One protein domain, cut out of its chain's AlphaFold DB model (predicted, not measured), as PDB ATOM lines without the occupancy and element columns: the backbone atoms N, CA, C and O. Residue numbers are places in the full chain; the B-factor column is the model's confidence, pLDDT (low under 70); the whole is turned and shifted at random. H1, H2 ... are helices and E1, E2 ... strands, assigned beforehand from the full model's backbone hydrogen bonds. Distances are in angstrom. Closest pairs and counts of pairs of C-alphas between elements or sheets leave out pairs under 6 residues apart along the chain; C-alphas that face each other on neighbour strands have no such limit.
ATOM      1  N   MET A   1     -52.294  -6.219 -30.711       56.81
ATOM      2  CA  MET A   1     -52.264  -7.555 -31.343       56.81
ATOM      3  C   MET A   1     -51.110  -7.761 -32.324       56.81
ATOM      4  O   MET A   1     -50.218  -8.495 -31.935       56.81
ATOM      5  N   SER A   2     -51.027  -7.139 -33.517       76.12
ATOM      6  CA  SER A   2     -49.890  -7.420 -34.438       76.12
ATOM      7  C   SER A   2     -48.525  -7.055 -33.839       76.12
ATOM      8  O   SER A   2     -47.628  -7.882 -33.802       76.12
ATOM      9  N   ARG A   3     -48.411  -5.866 -33.236       81.31
ATOM     10  CA  ARG A   3     -47.151  -5.366 -32.662       81.31
ATOM     11  C   ARG A   3     -46.621  -6.196 -31.486       81.31
ATOM     12  O   ARG A   3     -45.418  -6.357 -31.362       81.31
ATOM     13  N   GLU A   4     -47.501  -6.718 -30.635       86.19
ATOM     14  CA  GLU A   4     -47.110  -7.554 -29.484       86.19
ATOM     15  C   GLU A   4     -46.635  -8.936 -29.939       86.19
ATOM     16  O   GLU A   4     -45.655  -9.456 -29.412       86.19
ATOM     17  N   ILE A   5     -47.294  -9.499 -30.958       90.06
ATOM     18  CA  ILE A   5     -46.888 -10.758 -31.587       90.06
ATOM     19  C   ILE A   5     -45.546 -10.579 -32.305       90.06
ATOM     20  O   ILE A   5     -44.648 -11.395 -32.120       90.06
ATOM     21  N   ASP A   6     -45.364  -9.490 -33.053       91.44
ATOM     22  CA  ASP A   6     -44.101  -9.188 -33.733       91.44
ATOM     23  C   ASP A   6     -42.951  -9.000 -32.731       91.44
ATOM     24  O   ASP A   6     -41.839  -9.484 -32.954       91.44
ATOM     25  N   THR A   7     -43.199  -8.335 -31.597       91.69
ATOM     26  CA  THR A   7     -42.220  -8.224 -30.507       91.69
ATOM     27  C   THR A   7     -41.884  -9.596 -29.924       91.69
ATOM     28  O   THR A   7     -40.703  -9.929 -29.826       91.69
ATOM     29  N   PHE A   8     -42.886 -10.420 -29.609       93.06
ATOM     30  CA  PHE A   8     -42.677 -11.779 -29.104       93.06
ATOM     31  C   PHE A   8     -41.860 -12.645 -30.075       93.06
ATOM     32  O   PHE A   8     -40.914 -13.312 -29.656       93.06
ATOM     33  N   ILE A   9     -42.171 -12.605 -31.376       92.25
ATOM     34  CA  ILE A   9     -41.454 -13.360 -32.414       92.25
ATOM     35  C   ILE A   9     -39.992 -12.908 -32.505       92.25
ATOM     36  O   ILE A   9     -39.087 -13.742 -32.504       92.25
ATOM     37  N   ASN A  10     -39.740 -11.597 -32.538       93.19
ATOM     38  CA  ASN A  10     -38.381 -11.060 -32.624       93.19
ATOM     39  C   ASN A  10     -37.549 -11.374 -31.372       93.19
ATOM     40  O   ASN A  10     -36.373 -11.738 -31.478       93.19
ATOM     41  N   GLU A  11     -38.153 -11.290 -30.184       93.00
ATOM     42  CA  GLU A  11     -37.518 -11.753 -28.950       93.00
ATOM     43  C   GLU A  11     -37.227 -13.255 -28.998       93.00
ATOM     44  O   GLU A  11     -36.131 -13.677 -28.620       93.00
ATOM     45  N   GLY A  12     -38.168 -14.052 -29.510       91.88
ATOM     46  CA  GLY A  12     -38.010 -15.486 -29.731       91.88
ATOM     47  C   GLY A  12     -36.805 -15.804 -30.614       91.88
ATOM     48  O   GLY A  12     -35.947 -16.590 -30.211       91.88
ATOM     49  N   PHE A  13     -36.669 -15.140 -31.767       91.00
ATOM     50  CA  PHE A  13     -35.515 -15.312 -32.657       91.00
ATOM     51  C   PHE A  13     -34.190 -14.945 -31.985       91.00
ATOM     52  O   PHE A  13     -33.207 -15.677 -32.112       91.00
ATOM     53  N   SER A  14     -34.156 -13.840 -31.238       91.31
ATOM     54  CA  SER A  14     -32.947 -13.399 -30.535       91.31
ATOM     55  C   SER A  14     -32.527 -14.388 -29.441       91.31
ATOM     56  O   SER A  14     -31.362 -14.793 -29.371       91.31
ATOM     57  N   ARG A  15     -33.483 -14.855 -28.624       91.12
ATOM     58  CA  ARG A  15     -33.241 -15.864 -27.580       91.12
ATOM     59  C   ARG A  15     -32.809 -17.197 -28.177       91.12
ATOM     60  O   ARG A  15     -31.855 -17.785 -27.680       91.12
ATOM     61  N   TYR A  16     -33.455 -17.637 -29.256       84.25
ATOM     62  CA  TYR A  16     -33.097 -18.865 -29.960       84.25
ATOM     63  C   TYR A  16     -31.665 -18.813 -30.501       84.25
ATOM     64  O   TYR A  16     -30.885 -19.739 -30.273       84.25
ATOM     65  N   LYS A  17     -31.283 -17.710 -31.159       85.06
ATOM     66  CA  LYS A  17     -29.911 -17.510 -31.645       85.06
ATOM     67  C   LYS A  17     -28.904 -17.572 -30.496       85.06
ATOM     68  O   LYS A  17     -27.944 -18.331 -30.566       85.06
ATOM     69  N   LYS A  18     -29.166 -16.846 -29.403       89.50
ATOM     70  CA  LYS A  18     -28.294 -16.846 -28.221       89.50
ATOM     71  C   LYS A  18     -28.172 -18.239 -27.591       89.50
ATOM     72  O   LYS A  18     -27.068 -18.652 -27.255       89.50
ATOM     73  N   ALA A  19     -29.279 -18.966 -27.445       83.75
ATOM     74  CA  ALA A  19     -29.277 -20.331 -26.922       83.75
ATOM     75  C   ALA A  19     -28.484 -21.283 -27.829       83.75
ATOM     76  O   ALA A  19     -27.705 -22.094 -27.336       83.75
ATOM     77  N   THR A  20     -28.621 -21.130 -29.147       83.50
ATOM     78  CA  THR A  20     -27.864 -21.901 -30.142       83.50
ATOM     79  C   THR A  20     -26.360 -21.639 -30.029       83.50
ATOM     80  O   THR A  20     -25.571 -22.582 -30.026       83.50
ATOM     81  N   ASP A  21     -25.950 -20.377 -29.883       84.81
ATOM     82  CA  ASP A  21     -24.540 -20.000 -29.729       84.81
ATOM     83  C   ASP A  21     -23.940 -20.560 -28.429       84.81
ATOM     84  O   ASP A  21     -22.834 -21.112 -28.434       84.81
ATOM     85  N   VAL A  22     -24.692 -20.482 -27.322       85.81
ATOM     86  CA  VAL A  22     -24.309 -21.084 -26.035       85.81
ATOM     87  C   VAL A  22     -24.173 -22.599 -26.173       85.81
ATOM     88  O   VAL A  22     -23.143 -23.147 -25.788       85.81
ATOM     89  N   TYR A  23     -25.159 -23.271 -26.775       83.00
ATOM     90  CA  TYR A  23     -25.137 -24.716 -26.997       83.00
ATOM     91  C   TYR A  23     -23.933 -25.152 -27.840       83.00
ATOM     92  O   TYR A  23     -23.208 -26.068 -27.455       83.00
ATOM     93  N   ASN A  24     -23.675 -24.477 -28.963       82.31
ATOM     94  CA  ASN A  24     -22.548 -24.790 -29.839       82.31
ATOM     95  C   ASN A  24     -21.202 -24.609 -29.128       82.31
ATOM     96  O   ASN A  24     -20.306 -25.439 -29.286       82.31
ATOM     97  N   THR A  25     -21.072 -23.548 -28.329       85.31
ATOM     98  CA  THR A  25     -19.863 -23.283 -27.537       85.31
ATOM     99  C   THR A  25     -19.671 -24.357 -26.470       85.31
ATOM    100  O   THR A  25     -18.621 -24.992 -26.422       85.31
ATOM    101  N   PHE A  26     -20.708 -24.629 -25.676       84.12
ATOM    102  CA  PHE A  26     -20.709 -25.675 -24.653       84.12
ATOM    103  C   PHE A  26     -20.341 -27.046 -25.230       84.12
ATOM    104  O   PHE A  26     -19.445 -27.721 -24.723       84.12
ATOM    105  N   ARG A  27     -20.974 -27.425 -26.344       81.69
ATOM    106  CA  ARG A  27     -20.688 -28.662 -27.075       81.69
ATOM    107  C   ARG A  27     -19.223 -28.751 -27.483       81.69
ATOM    108  O   ARG A  27     -18.597 -29.782 -27.249       81.69
ATOM    109  N   LYS A  28     -18.684 -27.695 -28.096       83.44
ATOM    110  CA  LYS A  28     -17.293 -27.661 -28.559       83.44
ATOM    111  C   LYS A  28     -16.317 -27.826 -27.393       83.44
ATOM    112  O   LYS A  28     -15.384 -28.616 -27.497       83.44
ATOM    113  N   GLU A  29     -16.551 -27.134 -26.282       86.31
ATOM    114  CA  GLU A  29     -15.694 -27.227 -25.096       86.31
ATOM    115  C   GLU A  29     -15.742 -28.615 -24.444       86.31
ATOM    116  O   GLU A  29     -14.695 -29.175 -24.118       86.31
ATOM    117  N   LEU A  30     -16.927 -29.225 -24.324       84.50
ATOM    118  CA  LEU A  30     -17.048 -30.602 -23.833       84.50
ATOM    119  C   LEU A  30     -16.355 -31.608 -24.753       84.50
ATOM    120  O   LEU A  30     -15.639 -32.483 -24.271       84.50
ATOM    121  N   GLN A  31     -16.525 -31.472 -26.071       82.44
ATOM    122  CA  GLN A  31     -15.829 -32.311 -27.046       82.44
ATOM    123  C   GLN A  31     -14.310 -32.154 -26.936       82.44
ATOM    124  O   GLN A  31     -13.602 -33.155 -26.917       82.44
ATOM    125  N   ASN A  32     -13.800 -30.927 -26.813       84.44
ATOM    126  CA  ASN A  32     -12.369 -30.678 -26.645       84.44
ATOM    127  C   ASN A  32     -11.829 -31.300 -25.353       84.44
ATOM    128  O   ASN A  32     -10.779 -31.939 -25.384       84.44
ATOM    129  N   LYS A  33     -12.554 -31.160 -24.238       86.62
ATOM    130  CA  LYS A  33     -12.184 -31.778 -22.957       86.62
ATOM    131  C   LYS A  33     -12.160 -33.299 -23.051       86.62
ATOM    132  O   LYS A  33     -11.163 -33.899 -22.674       86.62
ATOM    133  N   LEU A  34     -13.201 -33.908 -23.621       84.88
ATOM    134  CA  LEU A  34     -13.254 -35.346 -23.894       84.88
ATOM    135  C   LEU A  34     -12.035 -35.814 -24.694       84.88
ATOM    136  O   LEU A  34     -11.346 -36.745 -24.299       84.88
ATOM    137  N   GLN A  35     -11.740 -35.141 -25.806       83.31
ATOM    138  CA  GLN A  35     -10.589 -35.466 -26.647       83.31
ATOM    139  C   GLN A  35      -9.268 -35.329 -25.895       83.31
ATOM    140  O   GLN A  35      -8.380 -36.158 -26.075       83.31
ATOM    141  N   LEU A  36      -9.134 -34.289 -25.069       87.12
ATOM    142  CA  LEU A  36      -7.937 -34.060 -24.277       87.12
ATOM    143  C   LEU A  36      -7.724 -35.199 -23.279       87.12
ATOM    144  O   LEU A  36      -6.664 -35.807 -23.332       87.12
ATOM    145  N   ILE A  37      -8.740 -35.538 -22.474       87.56
ATOM    146  CA  ILE A  37      -8.698 -36.633 -21.484       87.56
ATOM    147  C   ILE A  37      -8.222 -37.933 -22.140       87.56
ATOM    148  O   ILE A  37      -7.311 -38.595 -21.651       87.56
ATOM    149  N   LEU A  38      -8.802 -38.281 -23.292       86.38
ATOM    150  CA  LEU A  38      -8.455 -39.515 -23.997       86.38
ATOM    151  C   LEU A  38      -7.037 -39.479 -24.580       86.38
ATOM    152  O   LEU A  38      -6.346 -40.492 -24.570       86.38
ATOM    153  N   LYS A  39      -6.582 -38.330 -25.090       85.31
ATOM    154  CA  LYS A  39      -5.245 -38.194 -25.692       85.31
ATOM    155  C   LYS A  39      -4.120 -38.098 -24.667       85.31
ATOM    156  O   LYS A  39      -2.997 -38.473 -24.988       85.31
ATOM    157  N   THR A  40      -4.387 -37.553 -23.482       88.75
ATOM    158  CA  THR A  40      -3.381 -37.391 -22.420       88.75
ATOM    159  C   THR A  40      -3.276 -38.611 -21.519       88.75
ATOM    160  O   THR A  40      -2.283 -38.747 -20.803       88.75
ATOM    161  N   ARG A  41      -4.264 -39.509 -21.559       88.06
ATOM    162  CA  ARG A  41      -4.246 -40.750 -20.795       88.06
ATOM    163  C   ARG A  41      -3.080 -41.647 -21.213       88.06
ATOM    164  O   ARG A  41      -2.961 -42.021 -22.378       88.06
ATOM    165  N   GLN A  42      -2.256 -42.019 -20.233       85.31
ATOM    166  CA  GLN A  42      -1.046 -42.821 -20.441       85.31
ATOM    167  C   GLN A  42      -1.267 -44.322 -20.234       85.31
ATOM    168  O   GLN A  42      -0.594 -45.121 -20.876       85.31
ATOM    169  N   ASP A  43      -2.209 -44.706 -19.370       87.69
ATOM    170  CA  ASP A  43      -2.455 -46.107 -19.029       87.69
ATOM    171  C   ASP A  43      -3.758 -46.615 -19.651       87.69
ATOM    172  O   ASP A  43      -4.864 -46.261 -19.231       87.69
ATOM    173  N   TRP A  44      -3.614 -47.457 -20.669       89.62
ATOM    174  CA  TRP A  44      -4.719 -48.139 -21.340       89.62
ATOM    175  C   TRP A  44      -4.740 -49.649 -21.069       89.62
ATOM    176  O   TRP A  44      -5.534 -50.378 -21.667       89.62
ATOM    177  N   GLY A  45      -3.892 -50.130 -20.153       87.75
ATOM    178  CA  GLY A  45      -3.762 -51.549 -19.846       87.75
ATOM    179  C   GLY A  45      -3.552 -52.403 -21.101       87.75
ATOM    180  O   GLY A  45      -2.639 -52.170 -21.888       87.75
ATOM    181  N   LEU A  46      -4.421 -53.401 -21.284       88.12
ATOM    182  CA  LEU A  46      -4.370 -54.358 -22.399       88.12
ATOM    183  C   LEU A  46      -5.006 -53.838 -23.700       88.12
ATOM    184  O   LEU A  46      -4.989 -54.534 -24.714       88.12
ATOM    185  N   VAL A  47      -5.614 -52.654 -23.674       88.06
ATOM    186  CA  VAL A  47      -6.312 -52.071 -24.821       88.06
ATOM    187  C   VAL A  47      -5.394 -51.045 -25.474       88.06
ATOM    188  O   VAL A  47      -4.940 -50.122 -24.814       88.06
ATOM    189  N   VAL A  48      -5.135 -51.152 -26.777       85.00
ATOM    190  CA  VAL A  48      -4.261 -50.186 -27.472       85.00
ATOM    191  C   VAL A  48      -5.110 -49.210 -28.291       85.00
ATOM    192  O   VAL A  48      -5.684 -49.632 -29.298       85.00
ATOM    193  N   PRO A  49      -5.235 -47.926 -27.901       86.62
ATOM    194  CA  PRO A  49      -6.096 -46.970 -28.593       86.62
ATOM    195  C   PRO A  49      -5.430 -46.360 -29.836       86.62
ATOM    196  O   PRO A  49      -4.257 -45.992 -29.842       86.62
ATOM    197  N   GLN A  50      -6.224 -46.129 -30.878       85.31
ATOM    198  CA  GLN A  50      -5.863 -45.336 -32.053       85.31
ATOM    199  C   GLN A  50      -6.395 -43.906 -31.887       85.31
ATOM    200  O   GLN A  50      -7.476 -43.555 -32.375       85.31
ATOM    201  N   LEU A  51      -5.628 -43.071 -31.182       70.88
ATOM    202  CA  LEU A  51      -6.034 -41.728 -30.742       70.88
ATOM    203  C   LEU A  51      -6.337 -40.740 -31.887       70.88
ATOM    204  O   LEU A  51      -7.055 -39.760 -31.693       70.88
ATOM    205  N   GLU A  52      -5.831 -41.000 -33.094       66.12
ATOM    206  CA  GLU A  52      -6.099 -40.181 -34.287       66.12
ATOM    207  C   GLU A  52      -7.515 -40.388 -34.854       66.12
ATOM    208  O   GLU A  52      -8.012 -39.564 -35.620       66.12
ATOM    209  N   SER A  53      -8.196 -41.470 -34.459       59.38
ATOM    210  CA  SER A  53      -9.495 -41.874 -35.011       59.38
ATOM    211  C   SER A  53     -10.708 -41.361 -34.225       59.38
ATOM    212  O   SER A  53     -11.845 -41.663 -34.605       59.38
ATOM    213  N   ILE A  54     -10.499 -40.590 -33.149       58.47
ATOM    214  CA  ILE A  54     -11.581 -40.249 -32.226       58.47
ATOM    215  C   ILE A  54     -12.559 -39.259 -32.865       58.47
ATOM    216  O   ILE A  54     -12.295 -38.062 -32.977       58.47
ATOM    217  N   LYS A  55     -13.737 -39.759 -33.246       59.72
ATOM    218  CA  LYS A  55     -14.830 -38.958 -33.812       59.72
ATOM    219  C   LYS A  55     -15.912 -38.732 -32.767       59.72
ATOM    220  O   LYS A  55     -16.332 -39.675 -32.099       59.72
ATOM    221  N   SER A  56     -16.382 -37.489 -32.664       57.56
ATOM    222  CA  SER A  56     -17.578 -37.170 -31.891       57.56
ATOM    223  C   SER A  56     -18.804 -37.222 -32.787       57.56
ATOM    224  O   SER A  56     -18.836 -36.602 -33.849       57.56
ATOM    225  N   THR A  57     -19.809 -37.974 -32.360       56.34
ATOM    226  CA  THR A  57     -21.122 -38.010 -33.000       56.34
ATOM    227  C   THR A  57     -22.139 -37.369 -32.068       56.34
ATOM    228  O   THR A  57     -22.025 -37.463 -30.848       56.34
ATOM    229  N   THR A  58     -23.104 -36.658 -32.645       55.53
ATOM    230  CA  THR A  58     -24.209 -36.060 -31.896       55.53
ATOM    231  C   THR A  58     -25.499 -36.642 -32.418       55.53
ATOM    232  O   THR A  58     -25.691 -36.729 -33.632       55.53
ATOM    233  N   PHE A  59     -26.372 -37.030 -31.499       52.69
ATOM    234  CA  PHE A  59     -27.711 -37.492 -31.812       52.69
ATOM    235  C   PHE A  59     -28.695 -36.778 -30.872       52.69
ATOM    236  O   PHE A  59     -28.416 -36.667 -29.682       52.69
ATOM    237  N   TRP A  60     -29.802 -36.302 -31.454       55.38
ATOM    238  CA  TRP A  60     -30.962 -35.595 -30.875       55.38
ATOM    239  C   TRP A  60     -30.796 -34.112 -30.455       55.38
ATOM    240  O   TRP A  60     -29.893 -33.776 -29.693       55.38
ATOM    241  N   PRO A  61     -31.696 -33.209 -30.915       55.38
ATOM    242  CA  PRO A  61     -31.762 -31.808 -30.470       55.38
ATOM    243  C   PRO A  61     -32.282 -31.617 -29.036       55.38
ATOM    244  O   PRO A  61     -31.986 -30.601 -28.418       55.38
ATOM    245  N   GLU A  62     -33.082 -32.561 -28.532       55.91
ATOM    246  CA  GLU A  62     -33.791 -32.440 -27.245       55.91
ATOM    247  C   GLU A  62     -32.948 -32.925 -26.058       55.91
ATOM    248  O   GLU A  62     -33.054 -32.382 -24.963       55.91
ATOM    249  N   TYR A  63     -32.062 -33.899 -26.293       64.06
ATOM    250  CA  TYR A  63     -31.153 -34.449 -25.290       64.06
ATOM    251  C   TYR A  63     -29.786 -34.678 -25.932       64.06
ATOM    252  O   TYR A  63     -29.633 -35.635 -26.695       64.06
ATOM    253  N   PRO A  64     -28.791 -33.815 -25.675       69.75
ATOM    254  CA  PRO A  64     -27.504 -33.952 -26.325       69.75
ATOM    255  C   PRO A  64     -26.827 -35.254 -25.895       69.75
ATOM    256  O   PRO A  64     -26.566 -35.483 -24.719       69.75
ATOM    257  N   LEU A  65     -26.499 -36.099 -26.867       78.62
ATOM    258  CA  LEU A  65     -25.498 -37.144 -26.703       78.62
ATOM    259  C   LEU A  65     -24.174 -36.616 -27.255       78.62
ATOM    260  O   LEU A  65     -24.048 -36.388 -28.461       78.62
ATOM    261  N   LEU A  66     -23.187 -36.422 -26.384       81.81
ATOM    262  CA  LEU A  66     -21.827 -36.080 -26.788       81.81
ATOM    263  C   LEU A  66     -20.936 -37.275 -26.518       81.81
ATOM    264  O   LEU A  66     -20.721 -37.628 -25.367       81.81
ATOM    265  N   ASN A  67     -20.414 -37.894 -27.571       85.19
ATOM    266  CA  ASN A  67     -19.563 -39.064 -27.419       85.19
ATOM    267  C   ASN A  67     -18.190 -38.898 -28.067       85.19
ATOM    268  O   ASN A  67     -17.943 -37.970 -28.842       85.19
ATOM    269  N   ALA A  68     -17.308 -39.820 -27.716       84.38
ATOM    270  CA  ALA A  68     -16.016 -40.064 -28.314       84.38
ATOM    271  C   ALA A  68     -15.940 -41.556 -28.647       84.38
ATOM    272  O   ALA A  68     -16.133 -42.410 -27.781       84.38
ATOM    273  N   ARG A  69     -15.697 -41.865 -29.921       88.62
ATOM    274  CA  ARG A  69     -15.493 -43.237 -30.398       88.62
ATOM    275  C   ARG A  69     -14.006 -43.537 -30.449       88.62
ATOM    276  O   ARG A  69     -13.279 -42.813 -31.113       88.62
ATOM    277  N   ILE A  70     -13.569 -44.596 -29.793       88.50
ATOM    278  CA  ILE A  70     -12.165 -44.961 -29.653       88.50
ATOM    279  C   ILE A  70     -11.984 -46.303 -30.342       88.50
ATOM    280  O   ILE A  70     -12.534 -47.314 -29.906       88.50
ATOM    281  N   THR A  71     -11.259 -46.296 -31.457       90.88
ATOM    282  CA  THR A  71     -10.842 -47.537 -32.106       90.88
ATOM    283  C   THR A  71      -9.651 -48.078 -31.343       90.88
ATOM    284  O   THR A  71      -8.680 -47.354 -31.151       90.88
ATOM    285  N   CYS A  72      -9.717 -49.333 -30.937       90.00
ATOM    286  CA  CYS A  72      -8.661 -50.004 -30.208       90.00
ATOM    287  C   CYS A  72      -8.352 -51.370 -30.818       90.00
ATOM    288  O   CYS A  72      -9.148 -51.924 -31.581       90.00
ATOM    289  N   GLU A  73      -7.215 -51.930 -30.428       90.75
ATOM    290  CA  GLU A  73      -6.893 -53.338 -30.631       90.75
ATOM    291  C   GLU A  73      -6.904 -54.079 -29.289       90.75
ATOM    292  O   GLU A  73      -6.391 -53.569 -28.290       90.75
ATOM    293  N   TYR A  74      -7.521 -55.262 -29.268       88.81
ATOM    294  CA  TYR A  74      -7.509 -56.199 -28.142       88.81
ATOM    295  C   TYR A  74      -7.530 -57.633 -28.690       88.81
ATOM    296  O   TYR A  74      -8.387 -57.965 -29.513       88.81
ATOM    297  N   LYS A  75      -6.577 -58.475 -28.268       88.06
ATOM    298  CA  LYS A  75      -6.385 -59.854 -28.774       88.06
ATOM    299  C   LYS A  75      -6.363 -59.939 -30.310       88.06
ATOM    300  O   LYS A  75      -7.096 -60.734 -30.895       88.06
ATOM    301  N   GLU A  76      -5.579 -59.065 -30.951       88.06
ATOM    302  CA  GLU A  76      -5.435 -58.960 -32.418       88.06
ATOM    303  C   GLU A  76      -6.748 -58.661 -33.172       88.06
ATOM    304  O   GLU A  76      -6.838 -58.782 -34.396       88.06
ATOM    305  N   LYS A  77      -7.805 -58.257 -32.454       89.62
ATOM    306  CA  LYS A  77      -9.089 -57.866 -33.032       89.62
ATOM    307  C   LYS A  77      -9.369 -56.397 -32.779       89.62
ATOM    308  O   LYS A  77      -9.026 -55.826 -31.746       89.62
ATOM    309  N   GLN A  78     -10.078 -55.794 -33.728       91.25
ATOM    310  CA  GLN A  78     -10.549 -54.427 -33.584       91.25
ATOM    311  C   GLN A  78     -11.697 -54.352 -32.572       91.25
ATOM    312  O   GLN A  78     -12.750 -54.968 -32.761       91.25
ATOM    313  N   LEU A  79     -11.508 -53.501 -31.574       91.50
ATOM    314  CA  LEU A  79     -12.492 -53.095 -30.584       91.50
ATOM    315  C   LEU A  79     -12.888 -51.635 -30.849       91.50
ATOM    316  O   LEU A  79     -12.040 -50.814 -31.184       91.50
ATOM    317  N   ILE A  80     -14.168 -51.285 -30.725       91.56
ATOM    318  CA  ILE A  80     -14.602 -49.878 -30.735       91.56
ATOM    319  C   ILE A  80     -15.333 -49.601 -29.434       91.56
ATOM    320  O   ILE A  80     -16.440 -50.103 -29.223       91.56
ATOM    321  N   ILE A  81     -14.711 -48.780 -28.596       91.25
ATOM    322  CA  ILE A  81     -15.271 -48.295 -27.338       91.25
ATOM    323  C   ILE A  81     -15.917 -46.944 -27.614       91.25
ATOM    324  O   ILE A  81     -15.361 -46.108 -28.326       91.25
ATOM    325  N   VAL A  82     -17.093 -46.714 -27.054       90.25
ATOM    326  CA  VAL A  82     -17.750 -45.414 -27.096       90.25
ATOM    327  C   VAL A  82     -17.910 -44.922 -25.679       90.25
ATOM    328  O   VAL A  82     -18.446 -45.628 -24.834       90.25
ATOM    329  N   ILE A  83     -17.446 -43.701 -25.448       90.44
ATOM    330  CA  ILE A  83     -17.577 -42.995 -24.180       90.44
ATOM    331  C   ILE A  83     -18.437 -41.770 -24.426       90.44
ATOM    332  O   ILE A  83     -18.235 -41.078 -25.424       90.44
ATOM    333  N   ALA A  84     -19.406 -41.501 -23.559       89.75
ATOM    334  CA  ALA A  84     -20.366 -40.437 -23.778       89.75
ATOM    335  C   ALA A  84     -20.750 -39.675 -22.517       89.75
ATOM    336  O   ALA A  84     -20.812 -40.225 -21.426       89.75
ATOM    337  N   VAL A  85     -21.082 -38.408 -22.729       89.62
ATOM    338  CA  VAL A  85     -21.875 -37.561 -21.849       89.62
ATOM    339  C   VAL A  85     -23.303 -37.595 -22.392       89.62
ATOM    340  O   VAL A  85     -23.526 -37.225 -23.551       89.62
ATOM    341  N   ASN A  86     -24.256 -38.081 -21.598       88.50
ATOM    342  CA  ASN A  86     -25.608 -38.358 -22.068       88.50
ATOM    343  C   ASN A  86     -26.680 -37.779 -21.135       88.50
ATOM    344  O   ASN A  86     -26.750 -38.120 -19.956       88.50
ATOM    345  N   TRP A  87     -27.536 -36.923 -21.692       84.62
ATOM    346  CA  TRP A  87     -28.716 -36.386 -21.006       84.62
ATOM    347  C   TRP A  87     -29.982 -37.209 -21.255       84.62
ATOM    348  O   TRP A  87     -30.967 -37.050 -20.538       84.62
ATOM    349  N   TYR A  88     -29.985 -38.085 -22.262       80.31
ATOM    350  CA  TYR A  88     -31.138 -38.922 -22.573       80.31
ATOM    351  C   TYR A  88     -31.382 -39.899 -21.426       80.31
ATOM    352  O   TYR A  88     -30.545 -40.759 -21.193       80.31
ATOM    353  N   GLN A  89     -32.528 -39.787 -20.745       76.25
ATOM    354  CA  GLN A  89     -32.866 -40.544 -19.525       76.25
ATOM    355  C   GLN A  89     -32.062 -40.152 -18.275       76.25
ATOM    356  O   GLN A  89     -32.017 -40.928 -17.319       76.25
ATOM    357  N   SER A  90     -31.434 -38.972 -18.241       79.81
ATOM    358  CA  SER A  90     -30.976 -38.448 -16.953       79.81
ATOM    359  C   SER A  90     -32.181 -38.062 -16.096       79.81
ATOM    360  O   SER A  90     -33.105 -37.403 -16.569       79.81
ATOM    361  N   GLU A  91     -32.166 -38.469 -14.828       77.81
ATOM    362  CA  GLU A  91     -33.184 -38.099 -13.834       77.81
ATOM    363  C   GLU A  91     -32.961 -36.681 -13.275       77.81
ATOM    364  O   GLU A  91     -33.744 -36.197 -12.461       77.81
ATOM    365  N   THR A  92     -31.882 -36.012 -13.697       82.81
ATOM    366  CA  THR A  92     -31.444 -34.705 -13.191       82.81
ATOM    367  C   THR A  92     -31.008 -33.789 -14.339       82.81
ATOM    368  O   THR A  92     -30.880 -34.226 -15.483       82.81
ATOM    369  N   ASP A  93     -30.715 -32.521 -14.035       82.19
ATOM    370  CA  ASP A  93     -30.217 -31.545 -15.021       82.19
ATOM    371  C   ASP A  93     -28.785 -31.839 -15.516       82.19
ATOM    372  O   ASP A  93     -28.326 -31.273 -16.517       82.19
ATOM    373  N   ILE A  94     -28.058 -32.726 -14.832       85.50
ATOM    374  CA  ILE A  94     -26.706 -33.141 -15.214       85.50
ATOM    375  C   ILE A  94     -26.744 -34.432 -16.041       85.50
ATOM    376  O   ILE A  94     -27.619 -35.273 -15.845       85.50
ATOM    377  N   PRO A  95     -25.801 -34.625 -16.972       88.25
ATOM    378  CA  PRO A  95     -25.711 -35.860 -17.732       88.25
ATOM    379  C   PRO A  95     -25.178 -37.000 -16.872       88.25
ATOM    380  O   PRO A  95     -24.367 -36.784 -15.970       88.25
ATOM    381  N   PHE A  96     -25.523 -38.228 -17.246       91.75
ATOM    382  CA  PHE A  96     -24.717 -39.373 -16.844       91.75
ATOM    383  C   PHE A  96     -23.559 -39.574 -17.827       91.75
ATOM    384  O   PHE A  96     -23.627 -39.177 -18.997       91.75
ATOM    385  N   LEU A  97     -22.491 -40.210 -17.355       92.75
ATOM    386  CA  LEU A  97     -21.385 -40.653 -18.195       92.75
ATOM    387  C   LEU A  97     -21.594 -42.121 -18.557       92.75
ATOM    388  O   LEU A  97     -21.951 -42.925 -17.699       92.75
ATOM    389  N   GLY A  98     -21.410 -42.474 -19.823       93.19
ATOM    390  CA  GLY A  98     -21.638 -43.823 -20.332       93.19
ATOM    391  C   GLY A  98     -20.436 -44.371 -21.085       93.19
ATOM    392  O   GLY A  98     -19.762 -43.622 -21.790       93.19
ATOM    393  N   LEU A  99     -20.197 -45.676 -20.974       93.50
ATOM    394  CA  LEU A  99     -19.213 -46.420 -21.756       93.50
ATOM    395  C   LEU A  99     -19.847 -47.705 -22.289       93.50
ATOM    396  O   LEU A  99     -20.436 -48.478 -21.535       93.50
ATOM    397  N   TRP A 100     -19.729 -47.954 -23.591       92.00
ATOM    398  CA  TRP A 100     -20.187 -49.200 -24.207       92.00
ATOM    399  C   TRP A 100     -19.288 -49.634 -25.360       92.00
ATOM    400  O   TRP A 100     -18.530 -48.846 -25.924       92.00
ATOM    401  N   ILE A 101     -19.407 -50.905 -25.739       91.19
ATOM    402  CA  ILE A 101     -18.711 -51.469 -26.893       91.19
ATOM    403  C   ILE A 101     -19.634 -51.451 -28.114       91.19
ATOM    404  O   ILE A 101     -20.686 -52.096 -28.142       91.19
ATOM    405  N   GLU A 102     -19.223 -50.726 -29.152       90.50
ATOM    406  CA  GLU A 102     -19.908 -50.712 -30.448       90.50
ATOM    407  C   GLU A 102     -19.473 -51.902 -31.319       90.50
ATOM    408  O   GLU A 102     -20.315 -52.546 -31.945       90.50
ATOM    409  N   LYS A 103     -18.174 -52.236 -31.314       90.94
ATOM    410  CA  LYS A 103     -17.586 -53.366 -32.055       90.94
ATOM    411  C   LYS A 103     -16.662 -54.175 -31.149       90.94
ATOM    412  O   LYS A 103     -15.877 -53.574 -30.427       90.94
ATOM    413  N   GLY A 104     -16.726 -55.505 -31.234       88.31
ATOM    414  CA  GLY A 104     -15.985 -56.418 -30.354       88.31
ATOM    415  C   GLY A 104     -16.788 -56.847 -29.119       88.31
ATOM    416  O   GLY A 104     -16.225 -57.026 -28.042       88.31
ATOM    417  N   LYS A 105     -18.120 -56.961 -29.242       86.38
ATOM    418  CA  LYS A 105     -19.024 -57.311 -28.128       86.38
ATOM    419  C   LYS A 105     -18.764 -58.707 -27.558       86.38
ATOM    420  O   LYS A 105     -19.159 -58.977 -26.430       86.38
ATOM    421  N   GLU A 106     -18.079 -59.576 -28.297       85.19
ATOM    422  CA  GLU A 106     -17.605 -60.870 -27.804       85.19
ATOM    423  C   GLU A 106     -16.654 -60.746 -26.600       85.19
ATOM    424  O   GLU A 106     -16.574 -61.664 -25.791       85.19
ATOM    425  N   PHE A 107     -15.995 -59.596 -26.430       81.12
ATOM    426  CA  PHE A 107     -15.159 -59.290 -25.265       81.12
ATOM    427  C   PHE A 107     -15.959 -58.700 -24.091       81.12
ATOM    428  O   PHE A 107     -15.401 -58.338 -23.062       81.12
ATOM    429  N   TRP A 108     -17.283 -58.595 -24.226       81.81
ATOM    430  CA  TRP A 108     -18.189 -57.954 -23.267       81.81
ATOM    431  C   TRP A 108     -19.219 -58.926 -22.669       81.81
ATOM    432  O   TRP A 108     -20.199 -58.498 -22.070       81.81
ATOM    433  N   LEU A 109     -19.046 -60.239 -22.870       76.62
ATOM    434  CA  LEU A 109     -20.096 -61.238 -22.623       76.62
ATOM    435  C   LEU A 109     -20.370 -61.532 -21.139       76.62
ATOM    436  O   LEU A 109     -21.498 -61.873 -20.800       76.62
ATOM    437  N   THR A 110     -19.377 -61.413 -20.254       81.50
ATOM    438  CA  THR A 110     -19.504 -61.774 -18.824       81.50
ATOM    439  C   THR A 110     -19.599 -60.560 -17.908       81.50
ATOM    440  O   THR A 110     -19.370 -60.649 -16.705       81.50
ATOM    441  N   GLN A 111     -19.942 -59.413 -18.476       81.94
ATOM    442  CA  GLN A 111     -20.038 -58.150 -17.761       81.94
ATOM    443  C   GLN A 111     -21.087 -58.183 -16.624       81.94
ATOM    444  O   GLN A 111     -20.845 -57.596 -15.575       81.94
ATOM    445  N   ASP A 112     -22.190 -58.942 -16.763       83.19
ATOM    446  CA  ASP A 112     -23.238 -59.047 -15.724       83.19
ATOM    447  C   ASP A 112     -22.739 -59.794 -14.479       83.19
ATOM    448  O   ASP A 112     -23.318 -59.699 -13.399       83.19
ATOM    449  N   GLN A 113     -21.672 -60.580 -14.637       85.69
ATOM    450  CA  GLN A 113     -21.056 -61.374 -13.576       85.69
ATOM    451  C   GLN A 113     -19.881 -60.644 -12.924       85.69
ATOM    452  O   GLN A 113     -19.318 -61.127 -11.939       85.69
ATOM    453  N   PHE A 114     -19.470 -59.507 -13.485       89.69
ATOM    454  CA  PHE A 114     -18.375 -58.729 -12.950       89.69
ATOM    455  C   PHE A 114     -18.847 -57.899 -11.760       89.69
ATOM    456  O   PHE A 114     -19.897 -57.260 -11.786       89.69
ATOM    457  N   ASN A 115     -18.040 -57.896 -10.701       91.94
ATOM    458  CA  ASN A 115     -18.305 -57.088  -9.522       91.94
ATOM    459  C   ASN A 115     -17.915 -55.632  -9.803       91.94
ATOM    460  O   ASN A 115     -16.809 -55.209  -9.454       91.94
ATOM    461  N   TRP A 116     -18.792 -54.897 -10.489       92.94
ATOM    462  CA  TRP A 116     -18.663 -53.457 -10.703       92.94
ATOM    463  C   TRP A 116     -18.619 -52.722  -9.360       92.94
ATOM    464  O   TRP A 116     -19.302 -53.093  -8.403       92.94
ATOM    465  N   ASN A 117     -17.826 -51.660  -9.274       94.25
ATOM    466  CA  ASN A 117     -17.873 -50.745  -8.149       94.25
ATOM    467  C   ASN A 117     -19.288 -50.156  -8.066       94.25
ATOM    468  O   ASN A 117     -19.867 -49.754  -9.072       94.25
ATOM    469  N   SER A 118     -19.826 -50.093  -6.846       91.81
ATOM    470  CA  SER A 118     -21.187 -49.640  -6.535       91.81
ATOM    471  C   SER A 118     -21.580 -48.273  -7.106       91.81
ATOM    472  O   SER A 118     -22.770 -47.990  -7.230       91.81
ATOM    473  N   GLN A 119     -20.605 -47.423  -7.443       92.00
ATOM    474  CA  GLN A 119     -20.855 -46.127  -8.074       92.00
ATOM    475  C   GLN A 119     -21.275 -46.234  -9.548       92.00
ATOM    476  O   GLN A 119     -21.866 -45.303 -10.098       92.00
ATOM    477  N   PHE A 120     -20.993 -47.368 -10.189       93.25
ATOM    478  CA  PHE A 120     -21.370 -47.637 -11.566       93.25
ATOM    479  C   PHE A 120     -22.572 -48.568 -11.631       93.25
ATOM    480  O   PHE A 120     -22.760 -49.463 -10.808       93.25
ATOM    481  N   LYS A 121     -23.387 -48.370 -12.661       90.50
ATOM    482  CA  LYS A 121     -24.509 -49.244 -12.984       90.50
ATOM    483  C   LYS A 121     -24.326 -49.781 -14.383       90.50
ATOM    484  O   LYS A 121     -24.083 -49.012 -15.310       90.50
ATOM    485  N   TYR A 122     -24.502 -51.082 -14.544       87.88
ATOM    486  CA  TYR A 122     -24.606 -51.661 -15.869       87.88
ATOM    487  C   TYR A 122     -26.063 -51.686 -16.323       87.88
ATOM    488  O   TYR A 122     -26.907 -52.301 -15.673       87.88
ATOM    489  N   ILE A 123     -26.374 -50.979 -17.410       86.19
ATOM    490  CA  ILE A 123     -27.738 -50.833 -17.934       86.19
ATOM    491  C   ILE A 123     -27.686 -50.756 -19.465       86.19
ATOM    492  O   ILE A 123     -26.904 -49.985 -20.027       86.19
ATOM    493  N   ASP A 124     -28.551 -51.514 -20.145       83.06
ATOM    494  CA  ASP A 124     -28.698 -51.549 -21.612       83.06
ATOM    495  C   ASP A 124     -27.376 -51.741 -22.367       83.06
ATOM    496  O   ASP A 124     -27.050 -51.032 -23.318       83.06
ATOM    497  N   HIS A 125     -26.591 -52.717 -21.930       85.12
ATOM    498  CA  HIS A 125     -25.300 -53.056 -22.518       85.12
ATOM    499  C   HIS A 125     -24.161 -52.032 -22.325       85.12
ATOM    500  O   HIS A 125     -23.117 -52.140 -22.977       85.12
ATOM    501  N   GLY A 126     -24.334 -51.054 -21.431       89.94
ATOM    502  CA  GLY A 126     -23.336 -50.027 -21.137       89.94
ATOM    503  C   GLY A 126     -23.101 -49.825 -19.644       89.94
ATOM    504  O   GLY A 126     -24.013 -49.952 -18.828       89.94
ATOM    505  N   LEU A 127     -21.868 -49.459 -19.304       93.56
ATOM    506  CA  LEU A 127     -21.491 -48.996 -17.977       93.56
ATOM    507  C   LEU A 127     -21.876 -47.522 -17.842       93.56
ATOM    508  O   LEU A 127     -21.524 -46.712 -18.700       93.56
ATOM    509  N   ARG A 128     -22.611 -47.172 -16.789       93.25
ATOM    510  CA  ARG A 128     -23.091 -45.812 -16.536       93.25
ATOM    511  C   ARG A 128     -22.617 -45.321 -15.178       93.25
ATOM    512  O   ARG A 128     -22.699 -46.046 -14.190       93.25
ATOM    513  N   PHE A 129     -22.192 -44.068 -15.135       93.56
ATOM    514  CA  PHE A 129     -21.889 -43.325 -13.923       93.56
ATOM    515  C   PHE A 129     -22.821 -42.119 -13.826       93.56
ATOM    516  O   PHE A 129     -22.912 -41.327 -14.765       93.56
ATOM    517  N   TYR A 130     -23.511 -41.988 -12.696       91.75
ATOM    518  CA  TYR A 130     -24.441 -40.894 -12.424       91.75
ATOM    519  C   TYR A 130     -23.789 -39.958 -11.400       91.75
ATOM    520  O   TYR A 130     -23.867 -40.243 -10.203       91.75
ATOM    521  N   PRO A 131     -23.102 -38.890 -11.845       88.69
ATOM    522  CA  PRO A 131     -22.431 -37.982 -10.928       88.69
ATOM    523  C   PRO A 131     -23.424 -37.303  -9.984       88.69
ATOM    524  O   PRO A 131     -24.592 -37.131 -10.325       88.69
ATOM    525  N   ASN A 132     -22.956 -36.865  -8.815       87.06
ATOM    526  CA  ASN A 132     -23.727 -35.953  -7.976       87.06
ATOM    527  C   ASN A 132     -23.527 -34.509  -8.509       87.06
ATOM    528  O   ASN A 132     -22.395 -34.113  -8.800       87.06
ATOM    529  N   PRO A 133     -24.596 -33.702  -8.678       84.56
ATOM    530  CA  PRO A 133     -24.469 -32.321  -9.149       84.56
ATOM    531  C   PRO A 133     -23.519 -31.452  -8.318       84.56
ATOM    532  O   PRO A 133     -22.861 -30.570  -8.865       84.56
ATOM    533  N   GLU A 134     -23.421 -31.707  -7.014       86.00
ATOM    534  CA  GLU A 134     -22.604 -30.915  -6.087       86.00
ATOM    535  C   GLU A 134     -21.096 -31.162  -6.242       86.00
ATOM    536  O   GLU A 134     -20.292 -30.332  -5.820       86.00
ATOM    537  N   ASN A 135     -20.699 -32.278  -6.862       84.06
ATOM    538  CA  ASN A 135     -19.301 -32.680  -7.026       84.06
ATOM    539  C   ASN A 135     -18.952 -33.061  -8.475       84.06
ATOM    540  O   ASN A 135     -18.052 -33.860  -8.714       84.06
ATOM    541  N   TYR A 136     -19.661 -32.504  -9.460       84.75
ATOM    542  CA  TYR A 136     -19.461 -32.857 -10.862       84.75
ATOM    543  C   TYR A 136     -18.048 -32.498 -11.373       84.75
ATOM    544  O   TYR A 136     -17.764 -31.344 -11.704       84.75
ATOM    545  N   GLY A 137     -17.178 -33.506 -11.507       88.62
ATOM    546  CA  GLY A 137     -15.853 -33.414 -12.122       88.62
ATOM    547  C   GLY A 137     -15.751 -34.249 -13.398       88.62
ATOM    548  O   GLY A 137     -15.524 -35.449 -13.339       88.62
ATOM    549  N   LEU A 138     -15.895 -33.627 -14.575       86.44
ATOM    550  CA  LEU A 138     -15.922 -34.349 -15.860       86.44
ATOM    551  C   LEU A 138     -14.696 -35.248 -16.092       86.44
ATOM    552  O   LEU A 138     -14.835 -36.373 -16.555       86.44
ATOM    553  N   GLU A 139     -13.503 -34.718 -15.835       89.56
ATOM    554  CA  GLU A 139     -12.238 -35.404 -16.108       89.56
ATOM    555  C   GLU A 139     -11.986 -36.562 -15.146       89.56
ATOM    556  O   GLU A 139     -11.671 -37.661 -15.591       89.56
ATOM    557  N   GLU A 140     -12.178 -36.328 -13.849       91.25
ATOM    558  CA  GLU A 140     -12.067 -37.349 -12.805       91.25
ATOM    559  C   GLU A 140     -13.049 -38.493 -13.067       91.25
ATOM    560  O   GLU A 140     -12.632 -39.624 -13.294       91.25
ATOM    561  N   HIS A 141     -14.334 -38.174 -13.222       92.06
ATOM    562  CA  HIS A 141     -15.371 -39.177 -13.441       92.06
ATOM    563  C   HIS A 141     -15.204 -39.955 -14.756       92.06
ATOM    564  O   HIS A 141     -15.590 -41.121 -14.840       92.06
ATOM    565  N   PHE A 142     -14.639 -39.341 -15.805       90.38
ATOM    566  CA  PHE A 142     -14.314 -40.084 -17.024       90.38
ATOM    567  C   PHE A 142     -13.143 -41.036 -16.843       90.38
ATOM    568  O   PHE A 142     -13.176 -42.130 -17.407       90.38
ATOM    569  N   ASN A 143     -12.122 -40.625 -16.093       90.88
ATOM    570  CA  ASN A 143     -11.018 -41.513 -15.767       90.88
ATOM    571  C   ASN A 143     -11.499 -42.675 -14.899       90.88
ATOM    572  O   ASN A 143     -11.187 -43.806 -15.244       90.88
ATOM    573  N   ASP A 144     -12.356 -42.433 -13.904       93.06
ATOM    574  CA  ASP A 144     -12.946 -43.497 -13.085       93.06
ATOM    575  C   ASP A 144     -13.729 -44.507 -13.938       93.06
ATOM    576  O   ASP A 144     -13.591 -45.721 -13.773       93.06
ATOM    577  N   LEU A 145     -14.534 -44.021 -14.891       93.62
ATOM    578  CA  LEU A 145     -15.301 -44.870 -15.806       93.62
ATOM    579  C   LEU A 145     -14.390 -45.717 -16.715       93.62
ATOM    580  O   LEU A 145     -14.692 -46.880 -16.994       93.62
ATOM    581  N   LEU A 146     -13.286 -45.137 -17.188       92.12
ATOM    582  CA  LEU A 146     -12.272 -45.829 -17.986       92.12
ATOM    583  C   LEU A 146     -11.495 -46.858 -17.165       92.12
ATOM    584  O   LEU A 146     -11.309 -47.980 -17.628       92.12
ATOM    585  N   ASP A 147     -11.058 -46.496 -15.964       94.06
ATOM    586  CA  ASP A 147     -10.315 -47.366 -15.052       94.06
ATOM    587  C   ASP A 147     -11.137 -48.604 -14.711       94.06
ATOM    588  O   ASP A 147     -10.649 -49.734 -14.761       94.06
ATOM    589  N   GLU A 148     -12.423 -48.399 -14.446       94.81
ATOM    590  CA  GLU A 148     -13.355 -49.472 -14.154       94.81
ATOM    591  C   GLU A 148     -13.551 -50.416 -15.350       94.81
ATOM    592  O   GLU A 148     -13.567 -51.641 -15.198       94.81
ATOM    593  N   PHE A 149     -13.631 -49.864 -16.562       92.50
ATOM    594  CA  PHE A 149     -13.633 -50.655 -17.790       92.50
ATOM    595  C   PHE A 149     -12.346 -51.478 -17.946       92.50
ATOM    596  O   PHE A 149     -12.408 -52.674 -18.235       92.50
ATOM    597  N   LEU A 150     -11.179 -50.870 -17.738       92.38
ATOM    598  CA  LEU A 150      -9.897 -51.566 -17.857       92.38
ATOM    599  C   LEU A 150      -9.736 -52.653 -16.789       92.38
ATOM    600  O   LEU A 150      -9.172 -53.711 -17.074       92.38
ATOM    601  N   ARG A 151     -10.292 -52.445 -15.589       93.75
ATOM    602  CA  ARG A 151     -10.356 -53.461 -14.531       93.75
ATOM    603  C   ARG A 151     -11.149 -54.686 -14.976       93.75
ATOM    604  O   ARG A 151     -10.716 -55.807 -14.722       93.75
ATOM    605  N   TYR A 152     -12.272 -54.478 -15.662       92.31
ATOM    606  CA  TYR A 152     -13.040 -55.572 -16.252       92.31
ATOM    607  C   TYR A 152     -12.234 -56.322 -17.320       92.31
ATOM    608  O   TYR A 152     -12.161 -57.548 -17.278       92.31
ATOM    609  N   ILE A 153     -11.567 -55.608 -18.232       90.88
ATOM    610  CA  ILE A 153     -10.727 -56.244 -19.262       90.88
ATOM    611  C   ILE A 153      -9.594 -57.070 -18.638       90.88
ATOM    612  O   ILE A 153      -9.305 -58.167 -19.113       90.88
ATOM    613  N   LYS A 154      -8.980 -56.583 -17.558       91.06
ATOM    614  CA  LYS A 154      -7.947 -57.327 -16.832       91.06
ATOM    615  C   LYS A 154      -8.496 -58.605 -16.183       91.06
ATOM    616  O   LYS A 154      -7.891 -59.657 -16.334       91.06
ATOM    617  N   ASP A 155      -9.656 -58.537 -15.527       91.25
ATOM    618  CA  ASP A 155     -10.311 -59.712 -14.924       91.25
ATOM    619  C   ASP A 155     -10.651 -60.794 -15.964       91.25
ATOM    620  O   ASP A 155     -10.517 -61.987 -15.687       91.25
ATOM    621  N   LEU A 156     -11.036 -60.394 -17.183       88.25
ATOM    622  CA  LEU A 156     -11.220 -61.335 -18.291       88.25
ATOM    623  C   LEU A 156      -9.924 -62.049 -18.676       88.25
ATOM    624  O   LEU A 156      -9.958 -63.243 -18.985       88.25
ATOM    625  N   GLU A 157      -8.806 -61.324 -18.688       87.06
ATOM    626  CA  GLU A 157      -7.504 -61.894 -19.021       87.06
ATOM    627  C   GLU A 157      -7.076 -62.914 -17.968       87.06
ATOM    628  O   GLU A 157      -6.866 -64.081 -18.309       87.06
ATOM    629  N   ASP A 158      -7.095 -62.510 -16.697       86.62
ATOM    630  CA  ASP A 158      -6.694 -63.338 -15.556       86.62
ATOM    631  C   ASP A 158      -7.520 -64.642 -15.494       86.62
ATOM    632  O   ASP A 158      -6.994 -65.735 -15.257       86.62
ATOM    633  N   LYS A 159      -8.829 -64.569 -15.781       83.81
ATOM    634  CA  LYS A 159      -9.705 -65.753 -15.855       83.81
ATOM    635  C   LYS A 159      -9.408 -66.644 -17.059       83.81
ATOM    636  O   LYS A 159      -9.545 -67.864 -16.959       83.81
ATOM    637  N   SER A 160      -9.031 -66.061 -18.195       77.75
ATOM    638  CA  SER A 160      -8.690 -66.831 -19.393       77.75
ATOM    639  C   SER A 160      -7.374 -67.602 -19.236       77.75
ATOM    640  O   SER A 160      -7.294 -68.750 -19.670       77.75
ATOM    641  N   GLU A 161      -6.390 -67.032 -18.535       70.81
ATOM    642  CA  GLU A 161      -5.117 -67.690 -18.212       70.81
ATOM    643  C   GLU A 161      -5.272 -68.820 -17.179       70.81
ATOM    644  O   GLU A 161      -4.608 -69.857 -17.263       70.81
ATOM    645  N   PHE A 162      -6.191 -68.676 -16.220       61.53
ATOM    646  CA  PHE A 162      -6.464 -69.732 -15.239       61.53
ATOM    647  C   PHE A 162      -7.034 -71.008 -15.890       61.53
ATOM    648  O   PHE A 162      -6.701 -72.126 -15.496       61.53
ATOM    649  N   LEU A 163      -7.859 -70.860 -16.932       60.12
ATOM    650  CA  LEU A 163      -8.449 -71.993 -17.655       60.12
ATOM    651  C   LEU A 163      -7.430 -72.746 -18.524       60.12
ATOM    652  O   LEU A 163      -7.553 -73.959 -18.707       60.12
ATOM    653  N   THR A 164      -6.413 -72.057 -19.044       58.91
ATOM    654  CA  THR A 164      -5.366 -72.677 -19.873       58.91
ATOM    655  C   THR A 164      -4.283 -73.357 -19.040       58.91
ATOM    656  O   THR A 164      -3.714 -74.352 -19.485       58.91
ATOM    657  N   THR A 165      -4.029 -72.880 -17.818       57.72
ATOM    658  CA  THR A 165      -3.002 -73.429 -16.912       57.72
ATOM    659  C   THR A 165      -3.518 -74.515 -15.961       57.72
ATOM    660  O   THR A 165      -2.734 -75.341 -15.508       57.72
ATOM    661  N   GLY A 166      -4.829 -74.583 -15.697       52.00
ATOM    662  CA  GLY A 166      -5.454 -75.601 -14.837       52.00
ATOM    663  C   GLY A 166      -5.774 -76.948 -15.505       52.00
ATOM    664  O   GLY A 166      -6.490 -77.751 -14.914       52.00
ATOM    665  N   SER A 167      -5.298 -77.187 -16.733       48.31
ATOM    666  CA  SER A 167      -5.618 -78.381 -17.541       48.31
ATOM    667  C   SER A 167      -4.486 -79.425 -17.629       48.31
ATOM    668  O   SER A 167      -4.540 -80.297 -18.495       48.31
ATOM    669  N   THR A 168      -3.462 -79.346 -16.773       43.47
ATOM    670  CA  THR A 168      -2.369 -80.343 -16.688       43.47
ATOM    671  C   THR A 168      -2.532 -81.309 -15.531       43.47
ATOM    672  O   THR A 168      -2.745 -80.816 -14.401       43.47
TER     673      THR A 168
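This is residues 1 to 168 of the 168 residues of an uncharacterized protein of Ignavibacteria bacterium CG22_combo_CG10-13_8_21_14_all_37_15 (UniProt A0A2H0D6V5). A strongly twisted five-stranded sheet has two long helices, H1 and H3, packed over one face; residues 1 to 22 and 158 to 168 stick out at opposite ends and make the length. The 168 printed residues hold three named helices and five named strands, H1 E1 E2 E3 H2 E4 E5 H3, class mixed. The antiparallel sheet runs E1 E2 E3 E5 E4. The whole is loose, radius of gyration of the C-alphas 20.4 A, spanning 89 by 32 by 26 A.

The strands are E1, residues 65 to 74, 26.2 A; E2, 77 to 86, 27.8 A; E3, 96 to 103; E4, 120 to 123; and E5, 126 to 129. H1, residues 2 to 40, 56.6 A, begins at C-alpha (-49.890, -7.420, -34.438). H2 is residues 105 to 108. H3, residues 138 to 165, 41.2 A, ends at C-alpha (-3.002, -73.429, -16.912).

E1 E2 E3 form a meander, each strand the antiparallel neighbour of the one before; N 68 and O 83 are 2.8 A apart, N 84 and O 98 2.8 A. E3 and E5 have N 99 and O 127 at 2.8 A; hairpin E4 and E5 has N 121 and O 128 at 2.9 A. E3, H2, E4 form a split strand-helix-strand unit, E5 between the strands, its crossover right-handed. H1 runs along E1, 15 degrees on the local plane; C-alphas Leu 34 and Ala 68 are closest, 7.0 A. H3 is over E3, slantwise at 43 degrees on the local plane; C-alphas Leu 97 and Phe 142 are closest, 7.2 A. H1 and H3 touch, closest C-alphas Ile 37 and Glu 139, 6.6 A. H2 is on the opposite face, over none of the strands. Every O i to N i+4 pair is within hydrogen-bond range in H1 and H3; H2 is too short for one.

Met 1 and Thr 168 have the farthest C-alphas, 89.5 A. The printed part has no cut; links H1 to E1 and H2 to E4 are long. Residues 1, 52 to 64 and 162 to 168 have pLDDT under 70.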